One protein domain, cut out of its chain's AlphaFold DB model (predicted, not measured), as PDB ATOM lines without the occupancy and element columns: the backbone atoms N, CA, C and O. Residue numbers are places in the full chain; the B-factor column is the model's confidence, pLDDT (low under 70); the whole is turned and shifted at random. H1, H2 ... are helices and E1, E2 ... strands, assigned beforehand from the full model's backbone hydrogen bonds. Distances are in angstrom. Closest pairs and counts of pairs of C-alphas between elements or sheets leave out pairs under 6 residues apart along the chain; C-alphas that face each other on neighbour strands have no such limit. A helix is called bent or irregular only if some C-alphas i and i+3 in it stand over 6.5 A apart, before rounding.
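What this domain is: This is residues 159 to 294 of the 294 residues of an uncharacterized protein of bacterium 1xD42-67 (UniProt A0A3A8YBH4). Two antiparallel sheets pack round one helix, H2, with H1 on the far face of the small four-stranded sheet and H3 on the far face of the other; from this body a long hairpin, E5 and E6, reaches out as an arm, its tip at residues 210 to 215 standing free. The last helix, H4, runs past the body at its other end and only grazes the sheet of E5. The printed part has 136 residues, with four named helices and seven named strands in the order H1 E1 E2 E3 E4 E5 E6 E7 H2 H3 H4, and its class is mixed, helices and strands. The sheets run E1 E2 E3 E4 and E5 E6 E7, both all antiparallel. The whole is only just compact, close to loose, with a radius of gyration of the C-alphas of 16.7 A, and it is elongated, spanning 61 by 38 by 28 A.

How they stand to each other: Begin with H1, residues 159 to 172, then look at E1, residues 174 to 176, E2, 179 to 181, E3, 185 to 187, and E4, 191 to 193, a meander in which each strand is the antiparallel neighbour of the one before. In the hairpin E1 and E2, N 174 and O 181 are 2.9 A apart; between E2 and E3, N 180 and O 187 are at 2.8 A; between E3 and E4, N 186 and O 192 are at 2.8 A, within hydrogen-bond range. H1 is on this sheet at a height of 10.1 A, across the strands at 66 degrees to E2 on the local plane; its closest C-alphas to E3 are those of Val 165 and Trp 185, 6.3 A apart. Next come E5, residues 197 to 211, E6, 214 to 227, and E7, 232 to 236, a second meander, twisted. Look for N 201 and O 224 at 2.8 A between E5 and E6, and N 223 and O 235 at 2.9 A between E6 and E7. H2, residues 240 to 253, is on both sheets. It is on the opposite face of the first sheet from H1, at a height of 8.9 A, with the closest C-alphas of E1 and H2, Phe 176 and Glu 242, 5.4 A apart: three layers, helices on both faces of a sheet. On the second sheet its height is 9.7 A, and it runs along the strands, at 7 degrees to E5 on the local plane. H3, residues 262 to 269, is on the opposite face of that sheet from H2, at a height of 8.4 A, again three layers; the closest C-alphas of E5 and H3, Phe 201 and His 262, are 5.0 A apart. H4, residues 273 to 292, only grazes that sheet with its residues 276 to 283. Every O i to N i+4 pair is within hydrogen-bond range in H1, H2 and H4, but 2 of 4 in H3.

Where its parts are: Find C-alpha 159 at (-9.270, -42.445, 36.425); from there H1 runs 19.7 A. The four short strands E1 to E4 measure 6.7, 6.6, 6.3 and 6.9 A. E5 runs 40.0 A from C-alpha 197 at (-20.587, -52.025, 17.548), E6 comes back over 40.5 A, and E7 covers 12.9 A. H2 spans 19.9 A. H3 spans 11.8 A and is irregular: C-alphas 263 and 266 are 7.2 A apart. H4 spans 28.8 A and ends at C-alpha 292, (-18.255, -72.133, 19.542).

The domain as a whole: The two C-alphas farthest apart, those of Asn 212 and Ala 292, are 61.8 A apart. The printed part has no cut and no long link; the link from H2 to H3 is short, and in it residues 258 to 259 pair, parallel, with residues 199 to 200 of E5. The mean pLDDT of the printed part is 88.3, and residue 294, the chain's last, is the one under 70.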
ATOM      1  N   ALA A 159     -10.638 -41.957  36.548       77.06
ATOM      2  CA  ALA A 159      -9.270 -42.445  36.425       77.06
ATOM      3  C   ALA A 159      -9.220 -43.952  36.127       77.06
ATOM      4  O   ALA A 159      -8.454 -44.380  35.269       77.06
ATOM      5  N   GLN A 160     -10.069 -44.748  36.779       81.25
ATOM      6  CA  GLN A 160     -10.139 -46.193  36.563       81.25
ATOM      7  C   GLN A 160     -10.807 -46.536  35.225       81.25
ATOM      8  O   GLN A 160     -10.357 -47.450  34.537       81.25
ATOM      9  N   LEU A 161     -11.824 -45.767  34.813       83.88
ATOM     10  CA  LEU A 161     -12.453 -45.909  33.492       83.88
ATOM     11  C   LEU A 161     -11.454 -45.678  32.361       83.88
ATOM     12  O   LEU A 161     -11.372 -46.475  31.429       83.88
ATOM     13  N   PHE A 162     -10.673 -44.603  32.459       85.19
ATOM     14  CA  PHE A 162      -9.620 -44.314  31.492       85.19
ATOM     15  C   PHE A 162      -8.515 -45.360  31.554       85.19
ATOM     16  O   PHE A 162      -8.145 -45.879  30.512       85.19
ATOM     17  N   ALA A 163      -8.090 -45.787  32.745       85.12
ATOM     18  CA  ALA A 163      -7.091 -46.845  32.888       85.12
ATOM     19  C   ALA A 163      -7.531 -48.192  32.284       85.12
ATOM     20  O   ALA A 163      -6.689 -48.983  31.871       85.12
ATOM     21  N   MET A 164      -8.829 -48.498  32.239       86.25
ATOM     22  CA  MET A 164      -9.332 -49.695  31.559       86.25
ATOM     23  C   MET A 164      -9.130 -49.603  30.042       86.25
ATOM     24  O   MET A 164      -8.560 -50.516  29.454       86.25
ATOM     25  N   VAL A 165      -9.541 -48.489  29.432       86.44
ATOM     26  CA  VAL A 165      -9.366 -48.257  27.989       86.44
ATOM     27  C   VAL A 165      -7.884 -48.136  27.644       86.44
ATOM     28  O   VAL A 165      -7.410 -48.777  26.715       86.44
ATOM     29  N   ASP A 166      -7.130 -47.365  28.424       87.69
ATOM     30  CA  ASP A 166      -5.707 -47.129  28.203       87.69
ATOM     31  C   ASP A 166      -4.900 -48.427  28.284       87.69
ATOM     32  O   ASP A 166      -4.042 -48.631  27.433       87.69
ATOM     33  N   ARG A 167      -5.210 -49.338  29.222       86.94
ATOM     34  CA  ARG A 167      -4.556 -50.658  29.290       86.94
ATOM     35  C   ARG A 167      -4.840 -51.518  28.061       86.94
ATOM     36  O   ARG A 167      -3.931 -52.186  27.579       86.94
ATOM     37  N   ASP A 168      -6.072 -51.510  27.549       89.25
ATOM     38  CA  ASP A 168      -6.399 -52.255  26.327       89.25
ATOM     39  C   ASP A 168      -5.684 -51.670  25.102       89.25
ATOM     40  O   ASP A 168      -5.102 -52.407  24.308       89.25
ATOM     41  N   ILE A 169      -5.670 -50.342  24.967       89.06
ATOM     42  CA  ILE A 169      -4.990 -49.665  23.858       89.06
ATOM     43  C   ILE A 169      -3.465 -49.803  23.963       89.06
ATOM     44  O   ILE A 169      -2.799 -49.967  22.944       89.06
ATOM     45  N   GLU A 170      -2.891 -49.773  25.161       87.44
ATOM     46  CA  GLU A 170      -1.454 -49.972  25.364       87.44
ATOM     47  C   GLU A 170      -1.029 -51.408  25.023       87.44
ATOM     48  O   GLU A 170      -0.005 -51.603  24.371       87.44
ATOM     49  N   ALA A 171      -1.829 -52.408  25.406       86.56
ATOM     50  CA  ALA A 171      -1.505 -53.814  25.168       86.56
ATOM     51  C   ALA A 171      -1.826 -54.289  23.739       86.56
ATOM     52  O   ALA A 171      -1.066 -55.065  23.163       86.56
ATOM     53  N   ASN A 172      -2.955 -53.854  23.168       87.56
ATOM     54  CA  ASN A 172      -3.520 -54.415  21.934       87.56
ATOM     55  C   ASN A 172      -3.766 -53.374  20.829       87.56
ATOM     56  O   ASN A 172      -4.256 -53.736  19.755       87.56
ATOM     57  N   GLY A 173      -3.492 -52.094  21.093       85.75
ATOM     58  CA  GLY A 173      -3.907 -50.982  20.245       85.75
ATOM     59  C   GLY A 173      -3.154 -50.898  18.923       85.75
ATOM     60  O   GLY A 173      -1.939 -50.697  18.883       85.75
ATOM     61  N   GLN A 174      -3.903 -50.954  17.826       90.50
ATOM     62  CA  GLN A 174      -3.432 -50.572  16.497       90.50
ATOM     63  C   GLN A 174      -3.864 -49.138  16.194       90.50
ATOM     64  O   GLN A 174      -5.045 -48.801  16.298       90.50
ATOM     65  N   TRP A 175      -2.901 -48.295  15.826       89.38
ATOM     66  CA  TRP A 175      -3.128 -46.876  15.567       89.38
ATOM     67  C   TRP A 175      -3.316 -46.605  14.076       89.38
ATOM     68  O   TRP A 175      -2.458 -46.947  13.264       89.38
ATOM     69  N   PHE A 176      -4.417 -45.933  13.747       89.50
ATOM     70  CA  PHE A 176      -4.751 -45.427  12.419       89.50
ATOM     71  C   PHE A 176      -5.071 -43.932  12.558       89.50
ATOM     72  O   PHE A 176      -6.159 -43.545  12.993       89.50
ATOM     73  N   ASP A 177      -4.098 -43.082  12.247       86.19
ATOM     74  CA  ASP A 177      -4.095 -41.624  12.385       86.19
ATOM     75  C   ASP A 177      -4.508 -41.160  13.789       86.19
ATOM     76  O   ASP A 177      -3.693 -41.043  14.711       86.19
ATOM     77  N   ARG A 178      -5.804 -40.892  13.963       84.50
ATOM     78  CA  ARG A 178      -6.406 -40.385  15.198       84.50
ATOM     79  C   ARG A 178      -7.249 -41.420  15.938       84.50
ATOM     80  O   ARG A 178      -7.751 -41.057  17.007       84.50
ATOM     81  N   VAL A 179      -7.411 -42.623  15.390       89.56
ATOM     82  CA  VAL A 179      -8.198 -43.736  15.933       89.56
ATOM     83  C   VAL A 179      -7.249 -44.833  16.416       89.56
ATOM     84  O   VAL A 179      -6.335 -45.218  15.693       89.56
ATOM     85  N   ALA A 180      -7.474 -45.353  17.619       90.94
ATOM     86  CA  ALA A 180      -6.813 -46.555  18.112       90.94
ATOM     87  C   ALA A 180      -7.839 -47.671  18.298       90.94
ATOM     88  O   ALA A 180      -8.876 -47.466  18.929       90.94
ATOM     89  N   ILE A 181      -7.553 -48.845  17.746       92.31
ATOM     90  CA  ILE A 181      -8.411 -50.029  17.848       92.31
ATOM     91  C   ILE A 181      -7.694 -51.044  18.734       92.31
ATOM     92  O   ILE A 181      -6.659 -51.582  18.339       92.31
ATOM     93  N   GLY A 182      -8.224 -51.271  19.934       91.31
ATOM     94  CA  GLY A 182      -7.756 -52.282  20.877       91.31
ATOM     95  C   GLY A 182      -8.426 -53.638  20.665       91.31
ATOM     96  O   GLY A 182      -8.885 -53.974  19.567       91.31
ATOM     97  N   ARG A 183      -8.475 -54.444  21.729       90.44
ATOM     98  CA  ARG A 183      -9.203 -55.721  21.739       90.44
ATOM     99  C   ARG A 183     -10.657 -55.534  22.157       90.44
ATOM    100  O   ARG A 183     -11.530 -56.217  21.631       90.44
ATOM    101  N   GLU A 184     -10.896 -54.625  23.092       89.94
ATOM    102  CA  GLU A 184     -12.205 -54.370  23.693       89.94
ATOM    103  C   GLU A 184     -12.740 -52.988  23.333       89.94
ATOM    104  O   GLU A 184     -13.954 -52.823  23.224       89.94
ATOM    105  N   TRP A 185     -11.861 -52.013  23.096       92.69
ATOM    106  CA  TRP A 185     -12.247 -50.618  22.901       92.69
ATOM    107  C   TRP A 185     -11.732 -50.037  21.584       92.69
ATOM    108  O   TRP A 185     -10.621 -50.314  21.136       92.69
ATOM    109  N   VAL A 186     -12.540 -49.162  20.988       92.62
ATOM    110  CA  VAL A 186     -12.141 -48.265  19.901       92.62
ATOM    111  C   VAL A 186     -12.085 -46.847  20.451       92.62
ATOM    112  O   VAL A 186     -13.102 -46.287  20.864       92.62
ATOM    113  N   LEU A 187     -10.893 -46.259  20.450       91.00
ATOM    114  CA  LEU A 187     -10.623 -44.905  20.919       91.00
ATOM    115  C   LEU A 187     -10.525 -43.948  19.724       91.00
ATOM    116  O   LEU A 187      -9.593 -44.034  18.928       91.00
ATOM    117  N   GLY A 188     -11.458 -43.005  19.616       88.00
ATOM    118  CA  GLY A 188     -11.454 -41.936  18.617       88.00
ATOM    119  C   GLY A 188     -11.605 -40.556  19.260       88.00
ATOM    120  O   GLY A 188     -10.873 -40.201  20.186       88.00
ATOM    121  N   ASP A 189     -12.528 -39.740  18.742       84.06
ATOM    122  CA  ASP A 189     -12.974 -38.532  19.456       84.06
ATOM    123  C   ASP A 189     -13.899 -38.867  20.645       84.06
ATOM    124  O   ASP A 189     -13.856 -38.157  21.652       84.06
ATOM    125  N   ASP A 190     -14.619 -39.989  20.556       85.38
ATOM    126  CA  ASP A 190     -15.304 -40.678  21.656       85.38
ATOM    127  C   ASP A 190     -14.759 -42.120  21.779       85.38
ATOM    128  O   ASP A 190     -13.912 -42.539  20.984       85.38
ATOM    129  N   VAL A 191     -15.205 -42.878  22.785       88.94
ATOM    130  CA  VAL A 191     -14.847 -44.301  22.943       88.94
ATOM    131  C   VAL A 191     -16.072 -45.173  22.737       88.94
ATOM    132  O   VAL A 191     -17.103 -44.881  23.347       88.94
ATOM    133  N   THR A 192     -15.929 -46.254  21.968       90.75
ATOM    134  CA  THR A 192     -16.948 -47.303  21.791       90.75
ATOM    135  C   THR A 192     -16.360 -48.679  22.089       90.75
ATOM    136  O   THR A 192     -15.274 -49.014  21.616       90.75
ATOM    137  N   ALA A 193     -17.071 -49.483  22.874       91.31
ATOM    138  CA  ALA A 193     -16.760 -50.882  23.112       91.31
ATOM    139  C   ALA A 193     -17.004 -51.681  21.831       91.31
ATOM    140  O   ALA A 193     -18.100 -51.659  21.269       91.31
ATOM    141  N   ILE A 194     -16.002 -52.445  21.400       90.88
ATOM    142  CA  ILE A 194     -16.051 -53.291  20.204       90.88
ATOM    143  C   ILE A 194     -17.266 -54.216  20.257       90.88
ATOM    144  O   ILE A 194     -17.947 -54.404  19.251       90.88
ATOM    145  N   SER A 195     -17.603 -54.728  21.443       89.44
ATOM    146  CA  SER A 195     -18.730 -55.640  21.631       89.44
ATOM    147  C   SER A 195     -20.102 -55.057  21.307       89.44
ATOM    148  O   SER A 195     -21.040 -55.805  21.016       89.44
ATOM    149  N   ARG A 196     -20.229 -53.735  21.364       90.50
ATOM    150  CA  ARG A 196     -21.490 -53.038  21.148       90.50
ATOM    151  C   ARG A 196     -21.612 -52.431  19.749       90.50
ATOM    152  O   ARG A 196     -22.695 -52.021  19.357       90.50
ATOM    153  N   ILE A 197     -20.548 -52.478  18.943       93.00
ATOM    154  CA  ILE A 197     -20.587 -52.025  17.548       93.00
ATOM    155  C   ILE A 197     -21.631 -52.845  16.773       93.00
ATOM    156  O   ILE A 197     -21.623 -54.081  16.805       93.00
ATOM    157  N   ARG A 198     -22.532 -52.133  16.090       92.75
ATOM    158  CA  ARG A 198     -23.564 -52.678  15.195       92.75
ATOM    159  C   ARG A 198     -23.384 -52.238  13.757       92.75
ATOM    160  O   ARG A 198     -23.685 -53.013  12.858       92.75
ATOM    161  N   GLY A 199     -22.858 -51.036  13.538       92.81
ATOM    162  CA  GLY A 199     -22.613 -50.508  12.203       92.81
ATOM    163  C   GLY A 199     -21.289 -49.762  12.112       92.81
ATOM    164  O   GLY A 199     -20.914 -49.045  13.038       92.81
ATOM    165  N   VAL A 200     -20.590 -49.902  10.993       95.25
ATOM    166  CA  VAL A 200     -19.385 -49.136  10.664       95.25
ATOM    167  C   VAL A 200     -19.531 -48.584   9.252       95.25
ATOM    168  O   VAL A 200     -19.725 -49.336   8.296       95.25
ATOM    169  N   PHE A 201     -19.407 -47.266   9.122       95.25
ATOM    170  CA  PHE A 201     -19.609 -46.551   7.867       95.25
ATOM    171  C   PHE A 201     -18.435 -45.593   7.608       95.25
ATOM    172  O   PHE A 201     -18.348 -44.527   8.228       95.25
ATOM    173  N   PRO A 202     -17.483 -45.942   6.726       94.25
ATOM    174  CA  PRO A 202     -16.459 -45.002   6.296       94.25
ATOM    175  C   PRO A 202     -17.052 -43.931   5.380       94.25
ATOM    176  O   PRO A 202     -17.827 -44.224   4.467       94.25
ATOM    177  N   ARG A 203     -16.622 -42.688   5.583       92.75
ATOM    178  CA  ARG A 203     -16.892 -41.556   4.701       92.75
ATOM    179  C   ARG A 203     -15.591 -41.081   4.078       92.75
ATOM    180  O   ARG A 203     -14.712 -40.597   4.785       92.75
ATOM    181  N   ASP A 204     -15.507 -41.168   2.759       91.94
ATOM    182  CA  ASP A 204     -14.447 -40.557   1.961       91.94
ATOM    183  C   ASP A 204     -15.090 -39.791   0.802       91.94
ATOM    184  O   ASP A 204     -15.437 -40.359  -0.231       91.94
ATOM    185  N   GLU A 205     -15.312 -38.494   1.004       89.06
ATOM    186  CA  GLU A 205     -16.016 -37.642   0.046       89.06
ATOM    187  C   GLU A 205     -15.161 -36.442  -0.347       89.06
ATOM    188  O   GLU A 205     -14.657 -35.714   0.507       89.06
ATOM    189  N   ILE A 206     -15.055 -36.162  -1.645       86.88
ATOM    190  CA  ILE A 206     -14.463 -34.915  -2.140       86.88
ATOM    191  C   ILE A 206     -15.598 -33.939  -2.441       86.88
ATOM    192  O   ILE A 206     -16.247 -34.016  -3.484       86.88
ATOM    193  N   LYS A 207     -15.826 -32.983  -1.541       85.31
ATOM    194  CA  LYS A 207     -16.764 -31.884  -1.773       85.31
ATOM    195  C   LYS A 207     -16.098 -30.821  -2.629       85.31
ATOM    196  O   LYS A 207     -15.120 -30.196  -2.224       85.31
ATOM    197  N   VAL A 208     -16.644 -30.606  -3.820       82.81
ATOM    198  CA  VAL A 208     -16.206 -29.550  -4.730       82.81
ATOM    199  C   VAL A 208     -17.212 -28.408  -4.663       82.81
ATOM    200  O   VAL A 208     -18.387 -28.598  -4.964       82.81
ATOM    201  N   ARG A 209     -16.752 -27.217  -4.289       80.94
ATOM    202  CA  ARG A 209     -17.529 -25.982  -4.358       80.94
ATOM    203  C   ARG A 209     -16.946 -25.092  -5.451       80.94
ATOM    204  O   ARG A 209     -15.737 -24.869  -5.504       80.94
ATOM    205  N   TYR A 210     -17.812 -24.583  -6.320       78.62
ATOM    206  CA  TYR A 210     -17.456 -23.546  -7.284       78.62
ATOM    207  C   TYR A 210     -17.827 -22.191  -6.686       78.62
ATOM    208  O   TYR A 210     -18.973 -21.966  -6.298       78.62
ATOM    209  N   THR A 211     -16.853 -21.299  -6.544       76.25
ATOM    210  CA  THR A 211     -17.079 -19.942  -6.027       76.25
ATOM    211  C   THR A 211     -16.190 -18.978  -6.799       76.25
ATOM    212  O   THR A 211     -14.990 -19.214  -6.929       76.25
ATOM    213  N   ASN A 212     -16.783 -17.917  -7.357       74.62
ATOM    214  CA  ASN A 212     -16.096 -16.893  -8.157       74.62
ATOM    215  C   ASN A 212     -15.184 -17.474  -9.259       74.62
ATOM    216  O   ASN A 212     -14.024 -17.090  -9.386       74.62
ATOM    217  N   GLY A 213     -15.675 -18.470 -10.008       81.56
ATOM    218  CA  GLY A 213     -14.919 -19.119 -11.090       81.56
ATOM    219  C   GLY A 213     -13.743 -19.998 -10.637       81.56
ATOM    220  O   GLY A 213     -13.074 -20.593 -11.476       81.56
ATOM    221  N   ARG A 214     -13.490 -20.130  -9.326       74.31
ATOM    222  CA  ARG A 214     -12.470 -21.026  -8.767       74.31
ATOM    223  C   ARG A 214     -13.112 -22.290  -8.205       74.31
ATOM    224  O   ARG A 214     -14.115 -22.243  -7.491       74.31
ATOM    225  N   ARG A 215     -12.497 -23.429  -8.520       83.06
ATOM    226  CA  ARG A 215     -12.850 -24.742  -7.976       83.06
ATOM    227  C   ARG A 215     -12.137 -24.929  -6.637       83.06
ATOM    228  O   ARG A 215     -10.914 -25.016  -6.607       83.06
ATOM    229  N   GLN A 216     -12.889 -25.008  -5.545       80.88
ATOM    230  CA  GLN A 216     -12.373 -25.396  -4.234       80.88
ATOM    231  C   GLN A 216     -12.796 -26.833  -3.938       80.88
ATOM    232  O   GLN A 216     -13.985 -27.138  -3.903       80.88
ATOM    233  N   SER A 217     -11.832 -27.725  -3.743       80.94
ATOM    234  CA  SER A 217     -12.080 -29.109  -3.335       80.94
ATOM    235  C   SER A 217     -11.668 -29.308  -1.880       80.94
ATOM    236  O   SER A 217     -10.508 -29.081  -1.539       80.94
ATOM    237  N   ALA A 218     -12.592 -29.771  -1.045       82.69
ATOM    238  CA  ALA A 218     -12.331 -30.224   0.314       82.69
ATOM    239  C   ALA A 218     -12.625 -31.725   0.397       82.69
ATOM    240  O   ALA A 218     -13.722 -32.158   0.052       82.69
ATOM    241  N   ARG A 219     -11.650 -32.523   0.838       86.31
ATOM    242  CA  ARG A 219     -11.843 -33.957   1.077       86.31
ATOM    243  C   ARG A 219     -12.211 -34.176   2.539       86.31
ATOM    244  O   ARG A 219     -11.517 -33.682   3.423       86.31
ATOM    245  N   ILE A 220     -13.303 -34.885   2.773       89.38
ATOM    246  CA  ILE A 220     -13.814 -35.240   4.093       89.38
ATOM    247  C   ILE A 220     -13.550 -36.725   4.287       89.38
ATOM    248  O   ILE A 220     -14.049 -37.539   3.512       89.38
ATOM    249  N   VAL A 221     -12.760 -37.048   5.308       92.56
ATOM    250  CA  VAL A 221     -12.403 -38.418   5.675       92.56
ATOM    251  C   VAL A 221     -12.833 -38.639   7.122       92.56
ATOM    252  O   VAL A 221     -12.247 -38.071   8.044       92.56
ATOM    253  N   GLU A 222     -13.890 -39.415   7.334       93.81
ATOM    254  CA  GLU A 222     -14.506 -39.622   8.649       93.81
ATOM    255  C   GLU A 222     -14.896 -41.092   8.836       93.81
ATOM    256  O   GLU A 222     -15.343 -41.759   7.903       93.81
ATOM    257  N   LEU A 223     -14.748 -41.598  10.058       94.31
ATOM    258  CA  LEU A 223     -15.205 -42.927  10.454       94.31
ATOM    259  C   LEU A 223     -16.451 -42.793  11.329       94.31
ATOM    260  O   LEU A 223     -16.392 -42.147  12.379       94.31
ATOM    261  N   TYR A 224     -17.547 -43.419  10.906       94.19
ATOM    262  CA  TYR A 224     -18.790 -43.495  11.665       94.19
ATOM    263  C   TYR A 224     -18.930 -44.891  12.263       94.19
ATOM    264  O   TYR A 224     -18.865 -45.887  11.542       94.19
ATOM    265  N   ILE A 225     -19.136 -44.966  13.574       93.88
ATOM    266  CA  ILE A 225     -19.396 -46.207  14.306       93.88
ATOM    267  C   ILE A 225     -20.741 -46.054  15.008       93.88
ATOM    268  O   ILE A 225     -20.954 -45.080  15.728       93.88
ATOM    269  N   VAL A 226     -21.642 -47.002  14.781       93.25
ATOM    270  CA  VAL A 226     -22.972 -47.051  15.388       93.25
ATOM    271  C   VAL A 226     -22.985 -48.121  16.469       93.25
ATOM    272  O   VAL A 226     -22.653 -49.282  16.212       93.25
ATOM    273  N   ASP A 227     -23.369 -47.696  17.664       91.25
ATOM    274  CA  ASP A 227     -23.506 -48.521  18.860       91.25
ATOM    275  C   ASP A 227     -24.889 -49.198  18.939       91.25
ATOM    276  O   ASP A 227     -25.834 -48.784  18.262       91.25
ATOM    277  N   ASP A 228     -25.042 -50.186  19.818       89.38
ATOM    278  CA  ASP A 228     -26.320 -50.863  20.112       89.38
ATOM    279  C   ASP A 228     -27.415 -49.905  20.618       89.38
ATOM    280  O   ASP A 228     -28.600 -50.065  20.335       89.38
ATOM    281  N   ARG A 229     -27.013 -48.821  21.284       85.56
ATOM    282  CA  ARG A 229     -27.887 -47.725  21.739       85.56
ATOM    283  C   ARG A 229     -28.255 -46.730  20.631       85.56
ATOM    284  O   ARG A 229     -28.717 -45.630  20.932       85.56
ATOM    285  N   ARG A 230     -27.987 -47.064  19.361       88.31
ATOM    286  CA  ARG A 230     -28.152 -46.193  18.177       88.31
ATOM    287  C   ARG A 230     -27.367 -44.880  18.252       88.31
ATOM    288  O   ARG A 230     -27.686 -43.906  17.572       88.31
ATOM    289  N   GLN A 231     -26.337 -44.833  19.094       88.00
ATOM    290  CA  GLN A 231     -25.456 -43.676  19.212       88.00
ATOM    291  C   GLN A 231     -24.370 -43.750  18.147       88.00
ATOM    292  O   GLN A 231     -23.797 -44.811  17.911       88.00
ATOM    293  N   VAL A 232     -24.083 -42.612  17.519       90.31
ATOM    294  CA  VAL A 232     -23.091 -42.522  16.448       90.31
ATOM    295  C   VAL A 232     -21.837 -41.842  16.975       90.31
ATOM    296  O   VAL A 232     -21.856 -40.658  17.313       90.31
ATOM    297  N   GLN A 233     -20.735 -42.583  17.009       89.94
ATOM    298  CA  GLN A 233     -19.401 -42.021  17.156       89.94
ATOM    299  C   GLN A 233     -18.896 -41.598  15.777       89.94
ATOM    300  O   GLN A 233     -18.816 -42.415  14.861       89.94
ATOM    301  N   VAL A 234     -18.482 -40.337  15.652       91.44
ATOM    302  CA  VAL A 234     -17.822 -39.816  14.449       91.44
ATOM    303  C   VAL A 234     -16.395 -39.441  14.808       91.44
ATOM    304  O   VAL A 234     -16.161 -38.732  15.784       91.44
ATOM    305  N   THR A 235     -15.420 -39.928  14.045       89.69
ATOM    306  CA  THR A 235     -14.019 -39.522  14.212       89.69
ATOM    307  C   THR A 235     -13.429 -39.082  12.881       89.69
ATOM    308  O   THR A 235     -13.390 -39.848  11.921       89.69
ATOM    309  N   GLY A 236     -12.959 -37.833  12.834       88.81
ATOM    310  CA  GLY A 236     -12.308 -37.268  11.655       88.81
ATOM    311  C   GLY A 236     -10.862 -37.740  11.517       88.81
ATOM    312  O   GLY A 236     -10.086 -37.677  12.480       88.81
ATOM    313  N   MET A 237     -10.503 -38.162  10.307       89.00
ATOM    314  CA  MET A 237      -9.180 -38.658   9.930       89.00
ATOM    315  C   MET A 237      -8.574 -37.780   8.827       89.00
ATOM    316  O   MET A 237      -9.262 -37.020   8.149       89.00
ATOM    317  N   ARG A 238      -7.256 -37.855   8.658       87.00
ATOM    318  CA  ARG A 238      -6.505 -37.106   7.641       87.00
ATOM    319  C   ARG A 238      -6.284 -37.914   6.372       87.00
ATOM    320  O   ARG A 238      -6.269 -37.341   5.286       87.00
ATOM    321  N   SER A 239      -6.080 -39.222   6.519       88.19
ATOM    322  CA  SER A 239      -5.695 -40.106   5.422       88.19
ATOM    323  C   SER A 239      -6.809 -41.101   5.070       88.19
ATOM    324  O   SER A 239      -7.236 -41.865   5.938       88.19
ATOM    325  N   PRO A 240      -7.255 -41.152   3.802       90.31
ATOM    326  CA  PRO A 240      -8.228 -42.138   3.331       90.31
ATOM    327  C   PRO A 240      -7.712 -43.578   3.385       90.31
ATOM    328  O   PRO A 240      -8.483 -44.497   3.638       90.31
ATOM    329  N   SER A 241      -6.411 -43.794   3.158       91.31
ATOM    330  CA  SER A 241      -5.834 -45.140   3.251       91.31
ATOM    331  C   SER A 241      -5.900 -45.662   4.683       91.31
ATOM    332  O   SER A 241      -6.262 -46.813   4.903       91.31
ATOM    333  N   GLU A 242      -5.636 -44.796   5.662       92.19
ATOM    334  CA  GLU A 242      -5.727 -45.150   7.079       92.19
ATOM    335  C   GLU A 242      -7.173 -45.391   7.514       92.19
ATOM    336  O   GLU A 242      -7.412 -46.287   8.320       92.19
ATOM    337  N   LEU A 243      -8.146 -44.675   6.933       92.88
ATOM    338  CA  LEU A 243      -9.568 -44.974   7.127       92.88
ATOM    339  C   LEU A 243      -9.902 -46.399   6.665       92.88
ATOM    340  O   LEU A 243     -10.527 -47.154   7.405       92.88
ATOM    341  N   GLN A 244      -9.450 -46.794   5.472       92.94
ATOM    342  CA  GLN A 244      -9.686 -48.150   4.964       92.94
ATOM    343  C   GLN A 244      -8.973 -49.213   5.808       92.94
ATOM    344  O   GLN A 244      -9.548 -50.261   6.097       92.94
ATOM    345  N   MET A 245      -7.749 -48.940   6.265       92.44
ATOM    346  CA  MET A 245      -7.034 -49.840   7.175       92.44
ATOM    347  C   MET A 245      -7.761 -49.994   8.517       92.44
ATOM    348  O   MET A 245      -7.896 -51.118   9.001       92.44
ATOM    349  N   ALA A 246      -8.291 -48.903   9.075       93.38
ATOM    350  CA  ALA A 246      -9.095 -48.937  10.291       93.38
ATOM    351  C   ALA A 246     -10.367 -49.776  10.098       93.38
ATOM    352  O   ALA A 246     -10.671 -50.620  10.938       93.38
ATOM    353  N   VAL A 247     -11.074 -49.614   8.974       94.19
ATOM    354  CA  VAL A 247     -12.259 -50.427   8.642       94.19
ATOM    355  C   VAL A 247     -11.900 -51.904   8.504       94.19
ATOM    356  O   VAL A 247     -12.598 -52.751   9.056       94.19
ATOM    357  N   THR A 248     -10.802 -52.233   7.824       94.62
ATOM    358  CA  THR A 248     -10.329 -53.621   7.705       94.62
ATOM    359  C   THR A 248      -9.982 -54.212   9.072       94.62
ATOM    360  O   THR A 248     -10.363 -55.343   9.362       94.62
ATOM    361  N   CYS A 249      -9.329 -53.446   9.948       93.19
ATOM    362  CA  CYS A 249      -9.059 -53.874  11.320       93.19
ATOM    363  C   CYS A 249     -10.361 -54.102  12.109       93.19
ATOM    364  O   CYS A 249     -10.510 -55.129  12.773       93.19
ATOM    365  N   LEU A 250     -11.347 -53.209  11.971       93.44
ATOM    366  CA  LEU A 250     -12.666 -53.373  12.588       93.44
ATOM    367  C   LEU A 250     -13.408 -54.602  12.067       93.44
ATOM    368  O   LEU A 250     -14.039 -55.280  12.867       93.44
ATOM    369  N   ARG A 251     -13.302 -54.945  10.778       93.31
ATOM    370  CA  ARG A 251     -13.889 -56.183  10.232       93.31
ATOM    371  C   ARG A 251     -13.337 -57.432  10.908       93.31
ATOM    372  O   ARG A 251     -14.083 -58.368  11.158       93.31
ATOM    373  N   LEU A 252     -12.046 -57.431  11.236       92.19
ATOM    374  CA  LEU A 252     -11.412 -58.546  11.942       92.19
ATOM    375  C   LEU A 252     -11.787 -58.585  13.431       92.19
ATOM    376  O   LEU A 252     -11.872 -59.661  14.016       92.19
ATOM    377  N   ARG A 253     -11.990 -57.423  14.065       90.19
ATOM    378  CA  ARG A 253     -12.286 -57.317  15.507       90.19
ATOM    379  C   ARG A 253     -13.775 -57.431  15.849       90.19
ATOM    380  O   ARG A 253     -14.105 -57.949  16.910       90.19
ATOM    381  N   ALA A 254     -14.647 -56.953  14.966       91.31
ATOM    382  CA  ALA A 254     -16.103 -56.965  15.080       91.31
ATOM    383  C   ALA A 254     -16.737 -57.515  13.784       91.31
ATOM    384  O   ALA A 254     -17.418 -56.776  13.071       91.31
ATOM    385  N   PRO A 255     -16.530 -58.805  13.463       90.31
ATOM    386  CA  PRO A 255     -17.055 -59.410  12.234       90.31
ATOM    387  C   PRO A 255     -18.589 -59.437  12.171       90.31
ATOM    388  O   PRO A 255     -19.151 -59.479  11.084       90.31
ATOM    389  N   TRP A 256     -19.272 -59.376  13.319       89.44
ATOM    390  CA  TRP A 256     -20.738 -59.318  13.405       89.44
ATOM    391  C   TRP A 256     -21.326 -57.948  13.035       89.44
ATOM    392  O   TRP A 256     -22.540 -57.834  12.880       89.44
ATOM    393  N   ALA A 257     -20.511 -56.890  12.977       92.19
ATOM    394  CA  ALA A 257     -21.003 -55.549  12.693       92.19
ATOM    395  C   ALA A 257     -21.348 -55.395  11.206       92.19
ATOM    396  O   ALA A 257     -20.670 -55.931  10.330       92.19
ATOM    397  N   TYR A 258     -22.377 -54.607  10.911       91.75
ATOM    398  CA  TYR A 258     -22.721 -54.249   9.544       91.75
ATOM    399  C   TYR A 258     -21.729 -53.218   8.990       91.75
ATOM    400  O   TYR A 258     -21.479 -52.185   9.612       91.75
ATOM    401  N   PHE A 259     -21.181 -53.469   7.802       92.69
ATOM    402  CA  PHE A 259     -20.281 -52.542   7.112       92.69
ATOM    403  C   PHE A 259     -20.979 -51.988   5.873       92.69
ATOM    404  O   PHE A 259     -21.195 -52.726   4.914       92.69
ATOM    405  N   GLY A 260     -21.298 -50.696   5.883       90.44
ATOM    406  CA  GLY A 260     -21.997 -50.027   4.784       90.44
ATOM    407  C   GLY A 260     -21.295 -48.757   4.316       90.44
ATOM    408  O   GLY A 260     -20.305 -48.320   4.896       90.44
ATOM    409  N   GLU A 261     -21.822 -48.138   3.266       91.06
ATOM    410  CA  GLU A 261     -21.353 -46.832   2.795       91.06
ATOM    411  C   GLU A 261     -21.915 -45.690   3.643       91.06
ATOM    412  O   GLU A 261     -23.023 -45.793   4.173       91.06
ATOM    413  N   HIS A 262     -21.190 -44.566   3.721       87.50
ATOM    414  CA  HIS A 262     -21.633 -43.402   4.490       87.50
ATOM    415  C   HIS A 262     -23.069 -42.981   4.167       87.50
ATOM    416  O   HIS A 262     -23.801 -42.685   5.095       87.50
ATOM    417  N   GLY A 263     -23.520 -43.014   2.907       85.06
ATOM    418  CA  GLY A 263     -24.882 -42.598   2.544       85.06
ATOM    419  C   GLY A 263     -26.005 -43.339   3.289       85.06
ATOM    420  O   GLY A 263     -27.039 -42.740   3.561       85.06
ATOM    421  N   GLY A 264     -25.783 -44.599   3.681       85.62
ATOM    422  CA  GLY A 264     -26.791 -45.446   4.332       85.62
ATOM    423  C   GLY A 264     -26.780 -45.419   5.863       85.62
ATOM    424  O   GLY A 264     -27.589 -46.108   6.484       85.62
ATOM    425  N   TYR A 265     -25.883 -44.658   6.505       88.94
ATOM    426  CA  TYR A 265     -25.785 -44.670   7.972       88.94
ATOM    427  C   TYR A 265     -27.048 -44.112   8.646       88.94
ATOM    428  O   TYR A 265     -27.446 -44.595   9.703       88.94
ATOM    429  N   HIS A 266     -27.671 -43.094   8.042       88.56
ATOM    430  CA  HIS A 266     -28.867 -42.470   8.595       88.56
ATOM    431  C   HIS A 266     -30.027 -43.463   8.579       88.56
ATOM    432  O   HIS A 266     -30.651 -43.676   9.613       88.56
ATOM    433  N   ASP A 267     -30.231 -44.135   7.442       89.88
ATOM    434  CA  ASP A 267     -31.255 -45.166   7.279       89.88
ATOM    435  C   ASP A 267     -31.039 -46.328   8.248       89.88
ATOM    436  O   ASP A 267     -31.998 -46.840   8.818       89.88
ATOM    437  N   PHE A 268     -29.777 -46.702   8.491       89.00
ATOM    438  CA  PHE A 268     -29.410 -47.716   9.480       89.00
ATOM    439  C   PHE A 268     -29.797 -47.314  10.909       89.00
ATOM    440  O   PHE A 268     -30.373 -48.106  11.651       89.00
ATOM    441  N   VAL A 269     -29.519 -46.071  11.306       89.56
ATOM    442  CA  VAL A 269     -29.877 -45.563  12.640       89.56
ATOM    443  C   VAL A 269     -31.395 -45.411  12.788       89.56
ATOM    444  O   VAL A 269     -31.936 -45.717  13.852       89.56
ATOM    445  N   SER A 270     -32.089 -44.986  11.729       88.44
ATOM    446  CA  SER A 270     -33.535 -44.735  11.728       88.44
ATOM    447  C   SER A 270     -34.402 -45.968  11.449       88.44
ATOM    448  O   SER A 270     -35.605 -45.812  11.238       88.44
ATOM    449  N   GLN A 271     -33.830 -47.177  11.419       88.88
ATOM    450  CA  GLN A 271     -34.617 -48.403  11.262       88.88
ATOM    451  C   GLN A 271     -35.696 -48.526  12.349       88.88
ATOM    452  O   GLN A 271     -35.552 -48.014  13.465       88.88
ATOM    453  N   SER A 272     -36.776 -49.235  12.014       89.62
ATOM    454  CA  SER A 272     -37.837 -49.558  12.967       89.62
ATOM    455  C   SER A 272     -37.300 -50.385  14.138       89.62
ATOM    456  O   SER A 272     -36.258 -51.038  14.046       89.62
ATOM    457  N   GLU A 273     -38.039 -50.384  15.248       89.00
ATOM    458  CA  GLU A 273     -37.701 -51.187  16.428       89.00
ATOM    459  C   GLU A 273     -37.572 -52.680  16.089       89.00
ATOM    460  O   GLU A 273     -36.677 -53.355  16.587       89.00
ATOM    461  N   GLU A 274     -38.427 -53.174  15.191       88.75
ATOM    462  CA  GLU A 274     -38.404 -54.555  14.702       88.75
ATOM    463  C   GLU A 274     -37.114 -54.868  13.934       88.75
ATOM    464  O   GLU A 274     -36.455 -55.863  14.232       88.75
ATOM    465  N   GLY A 275     -36.695 -53.985  13.017       87.06
ATOM    466  CA  GLY A 275     -35.436 -54.148  12.281       87.06
ATOM    467  C   GLY A 275     -34.216 -54.163  13.207       87.06
ATOM    468  O   GLY A 275     -33.302 -54.972  13.041       87.06
ATOM    469  N   TRP A 276     -34.240 -53.339  14.256       89.19
ATOM    470  CA  TRP A 276     -33.209 -53.348  15.295       89.19
ATOM    471  C   TRP A 276     -33.201 -54.635  16.124       89.19
ATOM    472  O   TRP A 276     -32.131 -55.178  16.399       89.19
ATOM    473  N   GLN A 277     -34.367 -55.164  16.495       88.62
ATOM    474  CA  GLN A 277     -34.459 -56.446  17.200       88.62
ATOM    475  C   GLN A 277     -33.958 -57.610  16.338       88.62
ATOM    476  O   GLN A 277     -33.283 -58.509  16.847       88.62
ATOM    477  N   ASP A 278     -34.244 -57.596  15.037       89.06
ATOM    478  CA  ASP A 278     -33.718 -58.577  14.085       89.06
ATOM    479  C   ASP A 278     -32.196 -58.517  13.985       89.06
ATOM    480  O   ASP A 278     -31.534 -59.560  14.037       89.06
ATOM    481  N   MET A 279     -31.635 -57.309  13.930       88.19
ATOM    482  CA  MET A 279     -30.191 -57.094  13.940       88.19
ATOM    483  C   MET A 279     -29.546 -57.606  15.235       88.19
ATOM    484  O   MET A 279     -28.555 -58.332  15.181       88.19
ATOM    485  N   GLU A 280     -30.114 -57.305  16.404       89.88
ATOM    486  CA  GLU A 280     -29.605 -57.820  17.684       89.88
ATOM    487  C   GLU A 280     -29.656 -59.355  17.741       89.88
ATOM    488  O   GLU A 280     -28.709 -59.999  18.200       89.88
ATOM    489  N   ARG A 281     -30.724 -59.971  17.216       89.56
ATOM    490  CA  ARG A 281     -30.819 -61.436  17.093       89.56
ATOM    491  C   ARG A 281     -29.758 -62.004  16.153       89.56
ATOM    492  O   ARG A 281     -29.206 -63.066  16.438       89.56
ATOM    493  N   TYR A 282     -29.484 -61.331  15.039       89.44
ATOM    494  CA  TYR A 282     -28.426 -61.709  14.103       89.44
ATOM    495  C   TYR A 282     -27.043 -61.643  14.766       89.44
ATOM    496  O   TYR A 282     -26.324 -62.644  14.771       89.44
ATOM    497  N   VAL A 283     -26.721 -60.517  15.407       89.06
ATOM    498  CA  VAL A 283     -25.439 -60.301  16.092       89.06
ATOM    499  C   VAL A 283     -25.230 -61.311  17.215       89.06
ATOM    500  O   VAL A 283     -24.130 -61.848  17.351       89.06
ATOM    501  N   ARG A 284     -26.272 -61.607  18.002       88.00
ATOM    502  CA  ARG A 284     -26.192 -62.608  19.070       88.00
ATOM    503  C   ARG A 284     -25.855 -63.996  18.522       88.00
ATOM    504  O   ARG A 284     -24.918 -64.607  19.016       88.00
ATOM    505  N   ARG A 285     -26.546 -64.444  17.466       88.75
ATOM    506  CA  ARG A 285     -26.268 -65.745  16.827       88.75
ATOM    507  C   ARG A 285     -24.846 -65.832  16.277       88.75
ATOM    508  O   ARG A 285     -24.142 -66.782  16.583       88.75
ATOM    509  N   HIS A 286     -24.396 -64.812  15.544       86.12
ATOM    510  CA  HIS A 286     -23.031 -64.797  15.000       86.12
ATOM    511  C   HIS A 286     -21.966 -64.817  16.099       86.12
ATOM    512  O   HIS A 286     -20.895 -65.385  15.920       86.12
ATOM    513  N   ARG A 287     -22.234 -64.195  17.250       84.00
ATOM    514  CA  ARG A 287     -21.321 -64.251  18.397       84.00
ATOM    515  C   ARG A 287     -21.267 -65.635  19.025       84.00
ATOM    516  O   ARG A 287     -20.169 -66.106  19.281       84.00
ATOM    517  N   GLU A 288     -22.417 -66.270  19.230       87.44
ATOM    518  CA  GLU A 288     -22.494 -67.645  19.740       87.44
ATOM    519  C   GLU A 288     -21.752 -68.624  18.811       87.44
ATOM    520  O   GLU A 288     -20.995 -69.465  19.287       87.44
ATOM    521  N   GLU A 289     -21.893 -68.467  17.492       86.56
ATOM    522  CA  GLU A 289     -21.163 -69.256  16.488       86.56
ATOM    523  C   GLU A 289     -19.641 -69.044  16.587       86.56
ATOM    524  O   GLU A 289     -18.883 -70.007  16.675       86.56
ATOM    525  N   LEU A 290     -19.186 -67.790  16.663       82.00
ATOM    526  CA  LEU A 290     -17.761 -67.459  16.798       82.00
ATOM    527  C   LEU A 290     -17.149 -67.905  18.134       82.00
ATOM    528  O   LEU A 290     -15.947 -68.163  18.204       82.00
ATOM    529  N   GLU A 291     -17.942 -67.941  19.205       81.12
ATOM    530  CA  GLU A 291     -17.524 -68.475  20.504       81.12
ATOM    531  C   GLU A 291     -17.442 -70.004  20.486       81.12
ATOM    532  O   GLU A 291     -16.561 -70.555  21.138       81.12
ATOM    533  N   ALA A 292     -18.294 -70.682  19.713       81.62
ATOM    534  CA  ALA A 292     -18.255 -72.133  19.542       81.62
ATOM    535  C   ALA A 292     -17.087 -72.619  18.659       81.62
ATOM    536  O   ALA A 292     -16.658 -73.764  18.794       81.62
ATOM    537  N   GLU A 293     -16.574 -71.773  17.762       76.75
ATOM    538  CA  GLU A 293     -15.418 -72.073  16.896       76.75
ATOM    539  C   GLU A 293     -14.046 -71.825  17.561       76.75
ATOM    540  O   GLU A 293     -13.015 -72.173  16.976       76.75
ATOM    541  N   ARG A 294     -14.007 -71.220  18.757       61.56
ATOM    542  CA  ARG A 294     -12.779 -70.925  19.520       61.56
ATOM    543  C   ARG A 294     -12.429 -71.996  20.543       61.56
ATOM    544  O   ARG A 294     -11.207 -72.209  20.716       61.56
TER     545      ARG A 294